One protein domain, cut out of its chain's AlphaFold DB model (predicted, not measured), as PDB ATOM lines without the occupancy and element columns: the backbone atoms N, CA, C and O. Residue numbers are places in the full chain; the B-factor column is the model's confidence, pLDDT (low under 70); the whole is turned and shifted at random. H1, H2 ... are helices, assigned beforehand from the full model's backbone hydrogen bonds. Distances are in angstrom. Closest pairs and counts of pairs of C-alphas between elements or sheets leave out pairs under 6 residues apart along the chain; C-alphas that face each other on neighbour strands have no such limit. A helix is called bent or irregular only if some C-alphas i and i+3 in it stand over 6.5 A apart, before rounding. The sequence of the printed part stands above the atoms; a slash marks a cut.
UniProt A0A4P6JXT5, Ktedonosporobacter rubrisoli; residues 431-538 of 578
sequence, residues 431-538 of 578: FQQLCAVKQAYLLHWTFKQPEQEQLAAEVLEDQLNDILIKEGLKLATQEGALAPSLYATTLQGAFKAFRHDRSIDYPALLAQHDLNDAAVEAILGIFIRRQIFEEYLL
ATOM      1  N   PHE A 431     193.097 108.415 241.409       82.19
ATOM      2  CA  PHE A 431     193.731 108.690 240.123       82.19
ATOM      3  C   PHE A 431     194.957 107.801 239.880       82.19
ATOM      4  O   PHE A 431     195.093 107.216 238.806       82.19
ATOM      5  N   GLN A 432     195.806 107.619 240.893       84.38
ATOM      6  CA  GLN A 432     196.963 106.723 240.818       84.38
ATOM      7  C   GLN A 432     196.545 105.261 240.602       84.38
ATOM      8  O   GLN A 432     197.141 104.569 239.779       84.38
ATOM      9  N   GLN A 433     195.482 104.806 241.273       88.75
ATOM     10  CA  GLN A 433     194.887 103.484 241.051       88.75
ATOM     11  C   GLN A 433     194.415 103.292 239.603       88.75
ATOM     12  O   GLN A 433     194.691 102.262 238.991       88.75
ATOM     13  N   LEU A 434     193.723 104.288 239.043       85.38
ATOM     14  CA  LEU A 434     193.268 104.258 237.653       85.38
ATOM     15  C   LEU A 434     194.436 104.210 236.667       85.38
ATOM     16  O   LEU A 434     194.392 103.423 235.726       85.38
ATOM     17  N   CYS A 435     195.485 105.000 236.904       87.00
ATOM     18  CA  CYS A 435     196.694 104.989 236.083       87.00
ATOM     19  C   CYS A 435     197.395 103.632 236.131       87.00
ATOM     20  O   CYS A 435     197.729 103.094 235.081       87.00
ATOM     21  N   ALA A 436     197.559 103.041 237.316       88.94
ATOM     22  CA  ALA A 436     198.212 101.744 237.473       88.94
ATOM     23  C   ALA A 436     197.449 100.621 236.755       88.94
ATOM     24  O   ALA A 436     198.037  99.829 236.016       88.94
ATOM     25  N   VAL A 437     196.121 100.584 236.907       89.62
ATOM     26  CA  VAL A 437     195.286  99.591 236.221       89.62
ATOM     27  C   VAL A 437     195.231  99.859 234.717       89.62
ATOM     28  O   VAL A 437     195.321  98.903 233.952       89.62
ATOM     29  N   LYS A 438     195.152 101.119 234.259       88.00
ATOM     30  CA  LYS A 438     195.195 101.450 232.822       88.00
ATOM     31  C   LYS A 438     196.542 101.099 232.201       88.00
ATOM     32  O   LYS A 438     196.574 100.552 231.107       88.00
ATOM     33  N   GLN A 439     197.645 101.328 232.902       86.75
ATOM     34  CA  GLN A 439     198.977 100.938 232.447       86.75
ATOM     35  C   GLN A 439     199.089  99.419 232.291       86.75
ATOM     36  O   GLN A 439     199.528  98.943 231.247       86.75
ATOM     37  N   ALA A 440     198.636  98.654 233.289       83.00
ATOM     38  CA  ALA A 440     198.586  97.197 233.208       83.00
ATOM     39  C   ALA A 440     197.628  96.715 232.101       83.00
ATOM     40  O   ALA A 440     197.930  95.759 231.393       83.00
ATOM     41  N   TYR A 441     196.497  97.397 231.904       81.00
ATOM     42  CA  TYR A 441     195.517  97.093 230.857       81.00
ATOM     43  C   TYR A 441     196.091  97.333 229.460       81.00
ATOM     44  O   TYR A 441     196.004  96.459 228.601       81.00
ATOM     45  N   LEU A 442     196.734  98.480 229.238       74.75
ATOM     46  CA  LEU A 442     197.381  98.811 227.972       74.75
ATOM     47  C   LEU A 442     198.551  97.872 227.681       74.75
ATOM     48  O   LEU A 442     198.730  97.477 226.528       74.75
ATOM     49  N   LEU A 443     199.292  97.458 228.710       71.44
ATOM     50  CA  LEU A 443     200.338  96.452 228.579       71.44
ATOM     51  C   LEU A 443     199.764  95.092 228.153       71.44
ATOM     52  O   LEU A 443     200.291  94.486 227.226       71.44
ATOM     53  N   HIS A 444     198.671  94.654 228.779       69.88
ATOM     54  CA  HIS A 444     198.029  93.364 228.516       69.88
ATOM     55  C   HIS A 444     197.339  93.288 227.146       69.88
ATOM     56  O   HIS A 444     197.502  92.304 226.432       69.88
ATOM     57  N   TRP A 445     196.591  94.323 226.755       57.59
ATOM     58  CA  TRP A 445     195.743  94.273 225.555       57.59
ATOM     59  C   TRP A 445     196.357  94.929 224.322       57.59
ATOM     60  O   TRP A 445     196.018  94.566 223.198       57.59
ATOM     61  N   THR A 446     197.240  95.912 224.508       53.69
ATOM     62  CA  THR A 446     197.768  96.721 223.395       53.69
ATOM     63  C   THR A 446     199.289  96.711 223.302       53.69
ATOM     64  O   THR A 446     199.835  97.265 222.349       53.69
ATOM     65  N   PHE A 447     199.972  96.089 224.271       56.50
ATOM     66  CA  PHE A 447     201.431  96.070 224.397       56.50
ATOM     67  C   PHE A 447     202.065  97.475 224.360       56.50
ATOM     68  O   PHE A 447     203.214  97.640 223.940       56.50
ATOM     69  N   LYS A 448     201.316  98.499 224.792       57.94
ATOM     70  CA  LYS A 448     201.763  99.896 224.855       57.94
ATOM     71  C   LYS A 448     202.212 100.246 226.272       57.94
ATOM     72  O   LYS A 448     201.522  99.939 227.240       57.94
ATOM     73  N   GLN A 449     203.332 100.959 226.373       73.25
ATOM     74  CA  GLN A 449     203.746 101.663 227.586       73.25
ATOM     75  C   GLN A 449     203.743 103.170 227.303       73.25
ATOM     76  O   GLN A 449     204.752 103.695 226.833       73.25
ATOM     77  N   PRO A 450     202.604 103.857 227.497       69.88
ATOM     78  CA  PRO A 450     202.539 105.302 227.310       69.88
ATOM     79  C   PRO A 450     203.441 106.027 228.315       69.88
ATOM     80  O   PRO A 450     203.641 105.561 229.442       69.88
ATOM     81  N   GLU A 451     203.960 107.190 227.920       78.00
ATOM     82  CA  GLU A 451     204.626 108.100 228.852       78.00
ATOM     83  C   GLU A 451     203.646 108.526 229.959       78.00
ATOM     84  O   GLU A 451     202.436 108.609 229.729       78.00
ATOM     85  N   GLN A 452     204.140 108.792 231.174       71.50
ATOM     86  CA  GLN A 452     203.262 109.034 232.329       71.50
ATOM     87  C   GLN A 452     202.289 110.202 232.130       71.50
ATOM     88  O   GLN A 452     201.157 110.135 232.601       71.50
ATOM     89  N   GLU A 453     202.707 111.247 231.417       65.06
ATOM     90  CA  GLU A 453     201.866 112.412 231.131       65.06
ATOM     91  C   GLU A 453     200.724 112.069 230.162       65.06
ATOM     92  O   GLU A 453     199.579 112.467 230.379       65.06
ATOM     93  N   GLN A 454     201.002 111.238 229.154       65.94
ATOM     94  CA  GLN A 454     199.991 110.728 228.230       65.94
ATOM     95  C   GLN A 454     199.012 109.784 228.941       65.94
ATOM     96  O   GLN A 454     197.800 109.929 228.797       65.94
ATOM     97  N   LEU A 455     199.520 108.854 229.755       75.81
ATOM     98  CA  LEU A 455     198.693 107.950 230.557       75.81
ATOM     99  C   LEU A 455     197.738 108.731 231.469       75.81
ATOM    100  O   LEU A 455     196.550 108.423 231.534       75.81
ATOM    101  N   ALA A 456     198.253 109.758 232.148       66.88
ATOM    102  CA  ALA A 456     197.479 110.625 233.025       66.88
ATOM    103  C   ALA A 456     196.352 111.351 232.271       66.88
ATOM    104  O   ALA A 456     195.208 111.352 232.732       66.88
ATOM    105  N   ALA A 457     196.652 111.923 231.103       63.38
ATOM    106  CA  ALA A 457     195.665 112.599 230.263       63.38
ATOM    107  C   ALA A 457     194.564 111.638 229.782       63.38
ATOM    108  O   ALA A 457     193.377 111.941 229.906       63.38
ATOM    109  N   GLU A 458     194.943 110.451 229.309       75.25
ATOM    110  CA  GLU A 458     193.994 109.447 228.829       75.25
ATOM    111  C   GLU A 458     193.117 108.866 229.952       75.25
ATOM    112  O   GLU A 458     191.970 108.497 229.712       75.25
ATOM    113  N   VAL A 459     193.634 108.744 231.181       77.12
ATOM    114  CA  VAL A 459     192.838 108.324 232.349       77.12
ATOM    115  C   VAL A 459     191.807 109.386 232.719       77.12
ATOM    116  O   VAL A 459     190.671 109.042 233.045       77.12
ATOM    117  N   LEU A 460     192.185 110.666 232.685       71.38
ATOM    118  CA  LEU A 460     191.255 111.765 232.961       71.38
ATOM    119  C   LEU A 460     190.138 111.810 231.920       71.38
ATOM    120  O   LEU A 460     188.973 111.937 232.287       71.38
ATOM    121  N   GLU A 461     190.478 111.649 230.644       68.62
ATOM    122  CA  GLU A 461     189.497 111.594 229.564       68.62
ATOM    123  C   GLU A 461     188.526 110.412 229.734       68.62
ATOM    124  O   GLU A 461     187.312 110.603 229.647       68.62
ATOM    125  N   ASP A 462     189.028 109.215 230.057       76.50
ATOM    126  CA  ASP A 462     188.180 108.049 230.340       76.50
ATOM    127  C   ASP A 462     187.209 108.303 231.496       76.50
ATOM    128  O   ASP A 462     186.032 107.962 231.397       76.50
ATOM    129  N   GLN A 463     187.687 108.897 232.596       75.81
ATOM    130  CA  GLN A 463     186.841 109.214 233.751       75.81
ATOM    131  C   GLN A 463     185.748 110.220 233.403       75.81
ATOM    132  O   GLN A 463     184.594 110.033 233.788       75.81
ATOM    133  N   LEU A 464     186.114 111.289 232.695       70.75
ATOM    134  CA  LEU A 464     185.190 112.359 232.330       70.75
ATOM    135  C   LEU A 464     184.107 111.855 231.371       70.75
ATOM    136  O   LEU A 464     182.939 112.216 231.514       70.75
ATOM    137  N   ASN A 465     184.483 110.988 230.431       69.19
ATOM    138  CA  ASN A 465     183.575 110.494 229.404       69.19
ATOM    139  C   ASN A 465     182.728 109.295 229.858       69.19
ATOM    140  O   ASN A 465     181.690 109.042 229.251       69.19
ATOM    141  N   ASP A 466     183.094 108.576 230.926       80.25
ATOM    142  CA  ASP A 466     182.397 107.355 231.370       80.25
ATOM    143  C   ASP A 466     180.897 107.566 231.638       80.25
ATOM    144  O   ASP A 466     180.088 106.677 231.374       80.25
ATOM    145  N   ILE A 467     180.504 108.745 232.137       74.62
ATOM    146  CA  ILE A 467     179.093 109.083 232.387       74.62
ATOM    147  C   ILE A 467     178.317 109.140 231.065       74.62
ATOM    148  O   ILE A 467     177.282 108.487 230.933       74.62
ATOM    149  N   LEU A 468     178.850 109.858 230.076       64.06
ATOM    150  CA  LEU A 468     178.236 110.005 228.755       64.06
ATOM    151  C   LEU A 468     178.228 108.675 227.993       64.06
ATOM    152  O   LEU A 468     177.233 108.316 227.370       64.06
ATOM    153  N   ILE A 469     179.309 107.905 228.102       75.75
ATOM    154  CA  ILE A 469     179.437 106.573 227.505       75.75
ATOM    155  C   ILE A 469     178.377 105.617 228.076       75.75
ATOM    156  O   ILE A 469     177.743 104.877 227.327       75.75
ATOM    157  N   LYS A 470     178.135 105.633 229.394       79.81
ATOM    158  CA  LYS A 470     177.075 104.824 230.024       79.81
ATOM    159  C   LYS A 470     175.687 105.185 229.505       79.81
ATOM    160  O   LYS A 470     174.876 104.287 229.277       79.81
ATOM    161  N   GLU A 471     175.406 106.474 229.336       74.44
ATOM    162  CA  GLU A 471     174.138 106.936 228.764       74.44
ATOM    163  C   GLU A 471     173.998 106.507 227.300       74.44
ATOM    164  O   GLU A 471     172.962 105.961 226.923       74.44
ATOM    165  N   GLY A 472     175.058 106.647 226.506       69.69
ATOM    166  CA  GLY A 472     175.083 106.228 225.109       69.69
ATOM    167  C   GLY A 472     174.897 104.719 224.919       69.69
ATOM    168  O   GLY A 472     174.063 104.300 224.122       69.69
ATOM    169  N   LEU A 473     175.580 103.880 225.704       77.38
ATOM    170  CA  LEU A 473     175.391 102.422 225.670       77.38
ATOM    171  C   LEU A 473     173.974 102.003 226.080       77.38
ATOM    172  O   LEU A 473     173.429 101.030 225.554       77.38
ATOM    173  N   LYS A 474     173.360 102.734 227.019       81.19
ATOM    174  CA  LYS A 474     171.971 102.507 227.422       81.19
ATOM    175  C   LYS A 474     171.010 102.813 226.273       81.19
ATOM    176  O   LYS A 474     170.107 102.013 226.045       81.19
ATOM    177  N   LEU A 475     171.212 103.921 225.559       72.06
ATOM    178  CA  LEU A 475     170.427 104.272 224.370       72.06
ATOM    179  C   LEU A 475     170.606 103.227 223.262       72.06
ATOM    180  O   LEU A 475     169.619 102.651 222.815       72.06
ATOM    181  N   ALA A 476     171.848 102.860 222.940       72.25
ATOM    182  CA  ALA A 476     172.166 101.835 221.944       72.25
ATOM    183  C   ALA A 476     171.495 100.479 222.244       72.25
ATOM    184  O   ALA A 476     171.010  99.786 221.351       72.25
ATOM    185  N   THR A 477     171.428 100.101 223.524       80.81
ATOM    186  CA  THR A 477     170.738  98.878 223.962       80.81
ATOM    187  C   THR A 477     169.214  99.001 223.830       80.81
ATOM    188  O   THR A 477     168.542  98.031 223.482       80.81
ATOM    189  N   GLN A 478     168.644 100.179 224.107       80.56
ATOM    190  CA  GLN A 478     167.205 100.451 223.966       80.56
ATOM    191  C   GLN A 478     166.749 100.459 222.503       80.56
ATOM    192  O   GLN A 478     165.635 100.029 222.213       80.56
ATOM    193  N   GLU A 479     167.616 100.903 221.597       76.56
ATOM    194  CA  GLU A 479     167.399 100.915 220.147       76.56
ATOM    195  C   GLU A 479     167.621  99.540 219.496       76.56
ATOM    196  O   GLU A 479     167.362  99.367 218.310       76.56
ATOM    197  N   GLY A 480     168.081  98.546 220.264       74.19
ATOM    198  CA  GLY A 480     168.364  97.199 219.766       74.19
ATOM    199  C   GLY A 480     169.685  97.069 219.001       74.19
ATOM    200  O   GLY A 480     169.971  95.990 218.493       74.19
ATOM    201  N   ALA A 481     170.504  98.124 218.955       70.44
ATOM    202  CA  ALA A 481     171.808  98.123 218.292       70.44
ATOM    203  C   ALA A 481     172.873  97.315 219.055       70.44
ATOM    204  O   ALA A 481     173.816  96.810 218.456       70.44
ATOM    205  N   LEU A 482     172.728  97.166 220.377       75.69
ATOM    206  CA  LEU A 482     173.606  96.339 221.209       75.69
ATOM    207  C   LEU A 482     172.801  95.341 222.044       75.69
ATOM    208  O   LEU A 482     171.755  95.667 222.607       75.69
ATOM    209  N   ALA A 483     173.327  94.122 222.188       76.88
ATOM    210  CA  ALA A 483     172.724  93.119 223.060       76.88
ATOM    211  C   ALA A 483     172.846  93.540 224.545       76.88
ATOM    212  O   ALA A 483     173.953  93.867 224.987       76.88
ATOM    213  N   PRO A 484     171.776  93.438 225.364       76.00
ATOM    214  CA  PRO A 484     171.804  93.861 226.770       76.00
ATOM    215  C   PRO A 484     172.877  93.181 227.634       76.00
ATOM    216  O   PRO A 484     173.298  93.730 228.651       76.00
ATOM    217  N   SER A 485     173.320  91.980 227.251       79.50
ATOM    218  CA  SER A 485     174.345  91.210 227.962       79.50
ATOM    219  C   SER A 485     175.775  91.488 227.500       79.50
ATOM    220  O   SER A 485     176.700  91.100 228.213       79.50
ATOM    221  N   LEU A 486     175.980  92.149 226.351       72.25
ATOM    222  CA  LEU A 486     177.291  92.290 225.704       72.25
ATOM    223  C   LEU A 486     178.336  92.861 226.663       72.25
ATOM    224  O   LEU A 486     179.367  92.243 226.897       72.25
ATOM    225  N   TYR A 487     178.030  93.994 227.296       80.00
ATOM    226  CA  TYR A 487     178.941  94.623 228.247       80.00
ATOM    227  C   TYR A 487     179.294  93.707 229.432       80.00
ATOM    228  O   TYR A 487     180.466  93.579 229.782       80.00
ATOM    229  N   ALA A 488     178.301  93.045 230.035       76.25
ATOM    230  CA  ALA A 488     178.521  92.191 231.202       76.25
ATOM    231  C   ALA A 488     179.377  90.961 230.855       76.25
ATOM    232  O   ALA A 488     180.304  90.624 231.591       76.25
ATOM    233  N   THR A 489     179.105  90.320 229.715       73.94
ATOM    234  CA  THR A 489     179.872  89.164 229.234       73.94
ATOM    235  C   THR A 489     181.300  89.559 228.851       73.94
ATOM    236  O   THR A 489     182.247  88.876 229.249       73.94
ATOM    237  N   THR A 490     181.476  90.683 228.151       74.06
ATOM    238  CA  THR A 490     182.796  91.191 227.753       74.06
ATOM    239  C   THR A 490     183.635  91.578 228.965       74.06
ATOM    240  O   THR A 490     184.796  91.182 229.047       74.06
ATOM    241  N   LEU A 491     183.060  92.279 229.949       82.81
ATOM    242  CA  LEU A 491     183.778  92.641 231.171       82.81
ATOM    243  C   LEU A 491     184.214  91.404 231.962       82.81
ATOM    244  O   LEU A 491     185.366  91.323 232.378       82.81
ATOM    245  N   GLN A 492     183.324  90.424 232.138       79.38
ATOM    246  CA  GLN A 492     183.643  89.202 232.875       79.38
ATOM    247  C   GLN A 492     184.779  88.413 232.203       79.38
ATOM    248  O   GLN A 492     185.687  87.922 232.879       79.38
ATOM    249  N   GLY A 493     184.746  88.309 230.870       74.06
ATOM    250  CA  GLY A 493     185.814  87.693 230.084       74.06
ATOM    251  C   GLY A 493     187.134  88.454 230.210       74.06
ATOM    252  O   GLY A 493     188.165  87.851 230.522       74.06
ATOM    253  N   ALA A 494     187.090  89.777 230.044       72.75
ATOM    254  CA  ALA A 494     188.261  90.644 230.112       72.75
ATOM    255  C   ALA A 494     188.908  90.638 231.502       72.75
ATOM    256  O   ALA A 494     190.125  90.514 231.610       72.75
ATOM    257  N   PHE A 495     188.113  90.696 232.571       85.31
ATOM    258  CA  PHE A 495     188.615  90.634 233.943       85.31
ATOM    259  C   PHE A 495     189.282  89.287 234.244       85.31
ATOM    260  O   PHE A 495     190.374  89.240 234.818       85.31
ATOM    261  N   LYS A 496     188.674  88.176 233.805       81.75
ATOM    262  CA  LYS A 496     189.265  86.843 233.968       81.75
ATOM    263  C   LYS A 496     190.595  86.723 233.221       81.75
ATOM    264  O   LYS A 496     191.527  86.159 233.790       81.75
ATOM    265  N   ALA A 497     190.687  87.235 231.995       74.81
ATOM    266  CA  ALA A 497     191.928  87.240 231.221       74.81
ATOM    267  C   ALA A 497     193.009  88.097 231.901       74.81
ATOM    268  O   ALA A 497     194.093  87.593 232.185       74.81
ATOM    269  N   PHE A 498     192.659  89.329 232.279       81.75
ATOM    270  CA  PHE A 498     193.548  90.289 232.933       81.75
ATOM    271  C   PHE A 498     194.159  89.743 234.229       81.75
ATOM    272  O   PHE A 498     195.361  89.852 234.455       81.75
ATOM    273  N   ARG A 499     193.347  89.095 235.073       86.19
ATOM    274  CA  ARG A 499     193.792  88.528 236.355       86.19
ATOM    275  C   ARG A 499     194.797  87.381 236.212       86.19
ATOM    276  O   ARG A 499     195.600  87.164 237.116       86.19
ATOM    277  N   HIS A 500     194.703  86.597 235.141       80.75
ATOM    278  CA  HIS A 500     195.520  85.391 234.955       80.75
ATOM    279  C   HIS A 500     196.684  85.601 233.979       80.75
ATOM    280  O   HIS A 500     197.396  84.640 233.667       80.75
ATOM    281  N   ASP A 501     196.887  86.828 233.495       70.88
ATOM    282  CA  ASP A 501     197.989  87.145 232.599       70.88
ATOM    283  C   ASP A 501     199.329  87.128 233.349       70.88
ATOM    284  O   ASP A 501     199.499  87.758 234.388       70.88
ATOM    285  N   ARG A 502     200.307  86.397 232.802       72.06
ATOM    286  CA  ARG A 502     201.639  86.223 233.402       72.06
ATOM    287  C   ARG A 502     202.561  87.438 233.241       72.06
ATOM    288  O   ARG A 502     203.620  87.462 233.858       72.06
ATOM    289  N   SER A 503     202.198  88.397 232.395       66.38
ATOM    290  CA  SER A 503     202.886  89.679 232.200       66.38
ATOM    291  C   SER A 503     202.453  90.749 233.204       66.38
ATOM    292  O   SER A 503     203.160  91.742 233.369       66.38
ATOM    293  N   ILE A 504     201.332  90.539 233.901       79.25
ATOM    294  CA  ILE A 504     200.867  91.402 234.982       79.25
ATOM    295  C   ILE A 504     201.200  90.712 236.301       79.25
ATOM    296  O   ILE A 504     200.669  89.646 236.610       79.25
ATOM    297  N   ASP A 505     202.037  91.339 237.126       88.25
ATOM    298  CA  ASP A 505     202.163  90.937 238.528       88.25
ATOM    299  C   ASP A 505     200.915  91.407 239.289       88.25
ATOM    300  O   ASP A 505     200.900  92.436 239.965       88.25
ATOM    301  N   TYR A 506     199.815  90.683 239.083       89.38
ATOM    302  CA  TYR A 506     198.502  91.032 239.608       89.38
ATOM    303  C   TYR A 506     198.497  91.110 241.147       89.38
ATOM    304  O   TYR A 506     197.980  92.094 241.678       89.38
ATOM    305  N   PRO A 507     199.126  90.177 241.898       92.38
ATOM    306  CA  PRO A 507     199.287  90.328 243.344       92.38
ATOM    307  C   PRO A 507     200.039  91.602 243.750       92.38
ATOM    308  O   PRO A 507     199.620  92.271 244.698       92.38
ATOM    309  N   ALA A 508     201.114  91.970 243.042       90.19
ATOM    310  CA  ALA A 508     201.840  93.205 243.328       90.19
ATOM    311  C   ALA A 508     201.017  94.455 242.994       90.19
ATOM    312  O   ALA A 508     201.017  95.396 243.784       90.19
ATOM    313  N   LEU A 509     200.270  94.452 241.885       90.81
ATOM    314  CA  LEU A 509     199.361  95.537 241.509       90.81
ATOM    315  C   LEU A 509     198.312  95.788 242.605       90.81
ATOM    316  O   LEU A 509     198.059  96.941 242.960       90.81
ATOM    317  N   LEU A 510     197.742  94.718 243.175       92.38
ATOM    318  CA  LEU A 510     196.793  94.823 244.286       92.38
ATOM    319  C   LEU A 510     197.442  95.415 245.543       92.38
ATOM    320  O   LEU A 510     196.898  96.341 246.142       92.38
ATOM    321  N   ALA A 511     198.619  94.910 245.919       91.31
ATOM    322  CA  ALA A 511     199.312  95.322 247.137       91.31
ATOM    323  C   ALA A 511     199.866  96.758 247.070       91.31
ATOM    324  O   ALA A 511     199.796  97.486 248.056       91.31
ATOM    325  N   GLN A 512     200.415  97.175 245.926       91.56
ATOM    326  CA  GLN A 512     201.067  98.483 245.764       91.56
ATOM    327  C   GLN A 512     200.076  99.647 245.711       91.56
ATOM    328  O   GLN A 512     200.419 100.757 246.112       91.56
ATOM    329  N   HIS A 513     198.855  99.400 245.233       91.25
ATOM    330  CA  HIS A 513     197.851 100.443 245.015       91.25
ATOM    331  C   HIS A 513     196.611 100.305 245.906       91.25
ATOM    332  O   HIS A 513     195.633 101.023 245.689       91.25
ATOM    333  N   ASP A 514     196.653  99.421 246.909       91.88
ATOM    334  CA  ASP A 514     195.543  99.148 247.833       91.88
ATOM    335  C   ASP A 514     194.238  98.818 247.076       91.88
ATOM    336  O   ASP A 514     193.188  99.437 247.257       91.88
ATOM    337  N   LEU A 515     194.343  97.881 246.127       93.50
ATOM    338  CA  LEU A 515     193.245  97.439 245.269       93.50
ATOM    339  C   LEU A 515     192.742  96.052 245.687       93.50
ATOM    340  O   LEU A 515     193.473  95.222 246.223       93.50
ATOM    341  N   ASN A 516     191.482  95.773 245.361       94.06
ATOM    342  CA  ASN A 516     190.903  94.432 245.394       94.06
ATOM    343  C   ASN A 516     190.290  94.081 244.026       94.06
ATOM    344  O   ASN A 516     190.163  94.945 243.159       94.06
ATOM    345  N   ASP A 517     189.889  92.820 243.845       93.19
ATOM    346  CA  ASP A 517     189.310  92.320 242.590       93.19
ATOM    347  C   ASP A 517     188.134  93.181 242.097       93.19
ATOM    348  O   ASP A 517     188.101  93.569 240.932       93.19
ATOM    349  N   ALA A 518     187.220  93.563 242.995       91.19
ATOM    350  CA  ALA A 518     186.069  94.394 242.646       91.19
ATOM    351  C   ALA A 518     186.478  95.809 242.199       91.19
ATOM    352  O   ALA A 518     185.868  96.382 241.298       91.19
ATOM    353  N   ALA A 519     187.523  96.378 242.804       89.81
ATOM    354  CA  ALA A 519     188.059  97.677 242.420       89.81
ATOM    355  C   ALA A 519     188.725  97.625 241.038       89.81
ATOM    356  O   ALA A 519     188.525  98.545 240.248       89.81
ATOM    357  N   VAL A 520     189.469  96.558 240.730       91.19
ATOM    358  CA  VAL A 520     190.082  96.364 239.407       91.19
ATOM    359  C   VAL A 520     189.014  96.139 238.340       91.19
ATOM    360  O   VAL A 520     189.041  96.803 237.308       91.19
ATOM    361  N   GLU A 521     188.040  95.269 238.598       91.31
ATOM    362  CA  GLU A 521     186.924  95.007 237.685       91.31
ATOM    363  C   GLU A 521     186.116  96.284 237.398       91.31
ATOM    364  O   GLU A 521     185.806  96.583 236.243       91.31
ATOM    365  N   ALA A 522     185.848  97.101 238.423       88.75
ATOM    366  CA  ALA A 522     185.165  98.381 238.258       88.75
ATOM    367  C   ALA A 522     185.954  99.369 237.383       88.75
ATOM    368  O   ALA A 522     185.347 100.083 236.581       88.75
ATOM    369  N   ILE A 523     187.284  99.410 237.524       89.56
ATOM    370  CA  ILE A 523     188.163 100.258 236.707       89.56
ATOM    371  C   ILE A 523     188.213  99.750 235.262       89.56
ATOM    372  O   ILE A 523     188.007 100.534 234.342       89.56
ATOM    373  N   LEU A 524     188.400  98.445 235.047       86.81
ATOM    374  CA  LEU A 524     188.366  97.846 233.708       86.81
ATOM    375  C   LEU A 524     187.028  98.093 233.008       86.81
ATOM    376  O   LEU A 524     186.999  98.347 231.807       86.81
ATOM    377  N   GLY A 525     185.925  98.099 233.760       86.50
ATOM    378  CA  GLY A 525     184.607  98.430 233.234       86.50
ATOM    379  C   GLY A 525     184.554  99.791 232.536       86.50
ATOM    380  O   GLY A 525     183.797  99.936 231.585       86.50
ATOM    381  N   ILE A 526     185.355 100.770 232.960       85.25
ATOM    382  CA  ILE A 526     185.423 102.107 232.343       85.25
ATOM    383  C   ILE A 526     186.006 102.001 230.929       85.25
ATOM    384  O   ILE A 526     185.413 102.486 229.968       85.25
ATOM    385  N   PHE A 527     187.115 101.278 230.785       86.94
ATOM    386  CA  PHE A 527     187.816 101.119 229.508       86.94
ATOM    387  C   PHE A 527     187.023 100.244 228.533       86.94
ATOM    388  O   PHE A 527     186.885 100.579 227.361       86.94
ATOM    389  N   ILE A 528     186.425  99.161 229.037       81.62
ATOM    390  CA  ILE A 528     185.593  98.259 228.233       81.62
ATOM    391  C   ILE A 528     184.320  98.963 227.748       81.62
ATOM    392  O   ILE A 528     183.926  98.776 226.599       81.62
ATOM    393  N   ARG A 529     183.686  99.810 228.572       86.81
ATOM    394  CA  ARG A 529     182.547 100.626 228.115       86.81
ATOM    395  C   ARG A 529     182.952 101.590 227.008       86.81
ATOM    396  O   ARG A 529     182.227 101.680 226.022       86.81
ATOM    397  N   ARG A 530     184.093 102.274 227.153       80.62
ATOM    398  CA  ARG A 530     184.631 103.154 226.104       80.62
ATOM    399  C   ARG A 530     184.830 102.387 224.801       80.62
ATOM    400  O   ARG A 530     184.309 102.815 223.782       80.62
ATOM    401  N   GLN A 531     185.478 101.227 224.853       76.25
ATOM    402  CA  GLN A 531     185.712 100.394 223.673       76.25
ATOM    403  C   GLN A 531     184.404  99.987 222.974       76.25
ATOM    404  O   GLN A 531     184.253 100.220 221.779       76.25
ATOM    405  N   ILE A 532     183.442  99.426 223.714       72.81
ATOM    406  CA  ILE A 532     182.154  98.989 223.146       72.81
ATOM    407  C   ILE A 532     181.384 100.182 222.563       72.81
ATOM    408  O   ILE A 532     180.732 100.066 221.529       72.81
ATOM    409  N   PHE A 533     181.445 101.341 223.217       75.69
ATOM    410  CA  PHE A 533     180.754 102.533 222.739       75.69
ATOM    411  C   PHE A 533     181.415 103.134 221.497       75.69
ATOM    412  O   PHE A 533     180.714 103.565 220.591       75.69
ATOM    413  N   GLU A 534     182.744 103.117 221.410       68.25
ATOM    414  CA  GLU A 534     183.473 103.502 220.199       68.25
ATOM    415  C   GLU A 534     183.143 102.570 219.024       68.25
ATOM    416  O   GLU A 534     182.940 103.049 217.911       68.25
ATOM    417  N   GLU A 535     183.022 101.261 219.263       64.19
ATOM    418  CA  GLU A 535     182.561 100.288 218.260       64.19
ATOM    419  C   GLU A 535     181.127 100.589 217.794       64.19
ATOM    420  O   GLU A 535     180.862 100.612 216.592       64.19
ATOM    421  N   TYR A 536     180.218 100.920 218.718       73.50
ATOM    422  CA  TYR A 536     178.859 101.359 218.384       73.50
ATOM    423  C   TYR A 536     178.832 102.672 217.586       73.50
ATOM    424  O   TYR A 536     178.075 102.784 216.625       73.50
ATOM    425  N   LEU A 537     179.658 103.662 217.941       64.69
ATOM    426  CA  LEU A 537     179.731 104.930 217.211       64.69
ATOM    427  C   LEU A 537     180.299 104.753 215.800       64.69
ATOM    428  O   LEU A 537     179.854 105.439 214.883       64.69
ATOM    429  N   LEU A 538     181.263 103.849 215.615       59.53
ATOM    430  CA  LEU A 538     181.771 103.493 214.290       59.53
ATOM    431  C   LEU A 538     180.670 102.856 213.441       59.53
ATOM    432  O   LEU A 538     180.436 103.328 212.333       59.53
TER     433      LEU A 538
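AT A GLANCE: This is residues 431 to 538 of the 578 residues of a protein of Ktedonosporobacter rubrisoli (UniProt A0A4P6JXT5). A kinked helix, H5, runs through the middle, with the bent helix H2 on one side of it and H3 on the other. H1 crosses at one end, packing on H5 and on the arm H2a, and the short H4 packs on H1 at that same end. The printed part has 108 residues with five named helices, in the order H1, H2, H3, H4, H5, and no named strand; its class is all helix, and its packing is mostly crossed. It is compact, with a radius of gyration of the C-alphas of 14.1 A, and its outline of 42 by 28 by 23 A is only just elongated.

HOW THE PARTS SIT: Begin at H1, residues 431 to 446, one of two hubs. It touches H2a, residues 452 to 464, about perpendicular at 78 degrees; look at Cys 435 and Val 459, their closest C-alphas, 6.3 A apart. With residues 432 to 437 alone H1 touches H4, residues 506 to 513, at a shallow tilt of 25 degrees, opposite ways; the closest C-alphas are those of Gln 433 and His 513, 5.8 A apart. The other hub is H5, residues 517 to 538, which has a kink of 25 degrees near residue 524. It touches H1 at a steep tilt of 59 degrees, the closest C-alphas being those of Leu 434 and Ile 523, 6.6 A apart. H5 touches H3, residues 486 to 500, at a steep tilt of 49 degrees, opposite ways; find Phe 495 and Glu 521, their closest C-alphas, 6.0 A apart. With residues 529 to 536 alone H5 touches H2b, residues 467 to 478, and the C-alphas of Leu 473 and Phe 533 come closest, at 6.1 A. H2a and H3 are apart. Every O i to N i+4 pair is within hydrogen-bond range in H1, H2a, H2b, H3 and H4; in H5 it is 16 of 18.

IN THESE COORDINATES: Find C-alpha 431 at (193.731, 108.690, 240.123); from there H1 runs 21.0 A to C-alpha 446. H2, residues 452 to 478, was assigned as one helix by its hydrogen bonds but is bent: C-alphas 464 and 467 are 6.9 A apart, and its arms H2a, 18.4 A, and H2b, 16.9 A, stand at 52 degrees. H3 spans 21.6 A and H4 10.9 A. H5 runs 31.3 A to C-alpha 538 at (181.771, 103.493, 214.290).

THE WHOLE: The two C-alphas farthest apart are those of Glu 479 and Gln 512, 42.4 A. The printed part has no cut and no long link. Its mean pLDDT is 78.3, and 19 residues are under 70, among them 444 to 448 and 537 to 538.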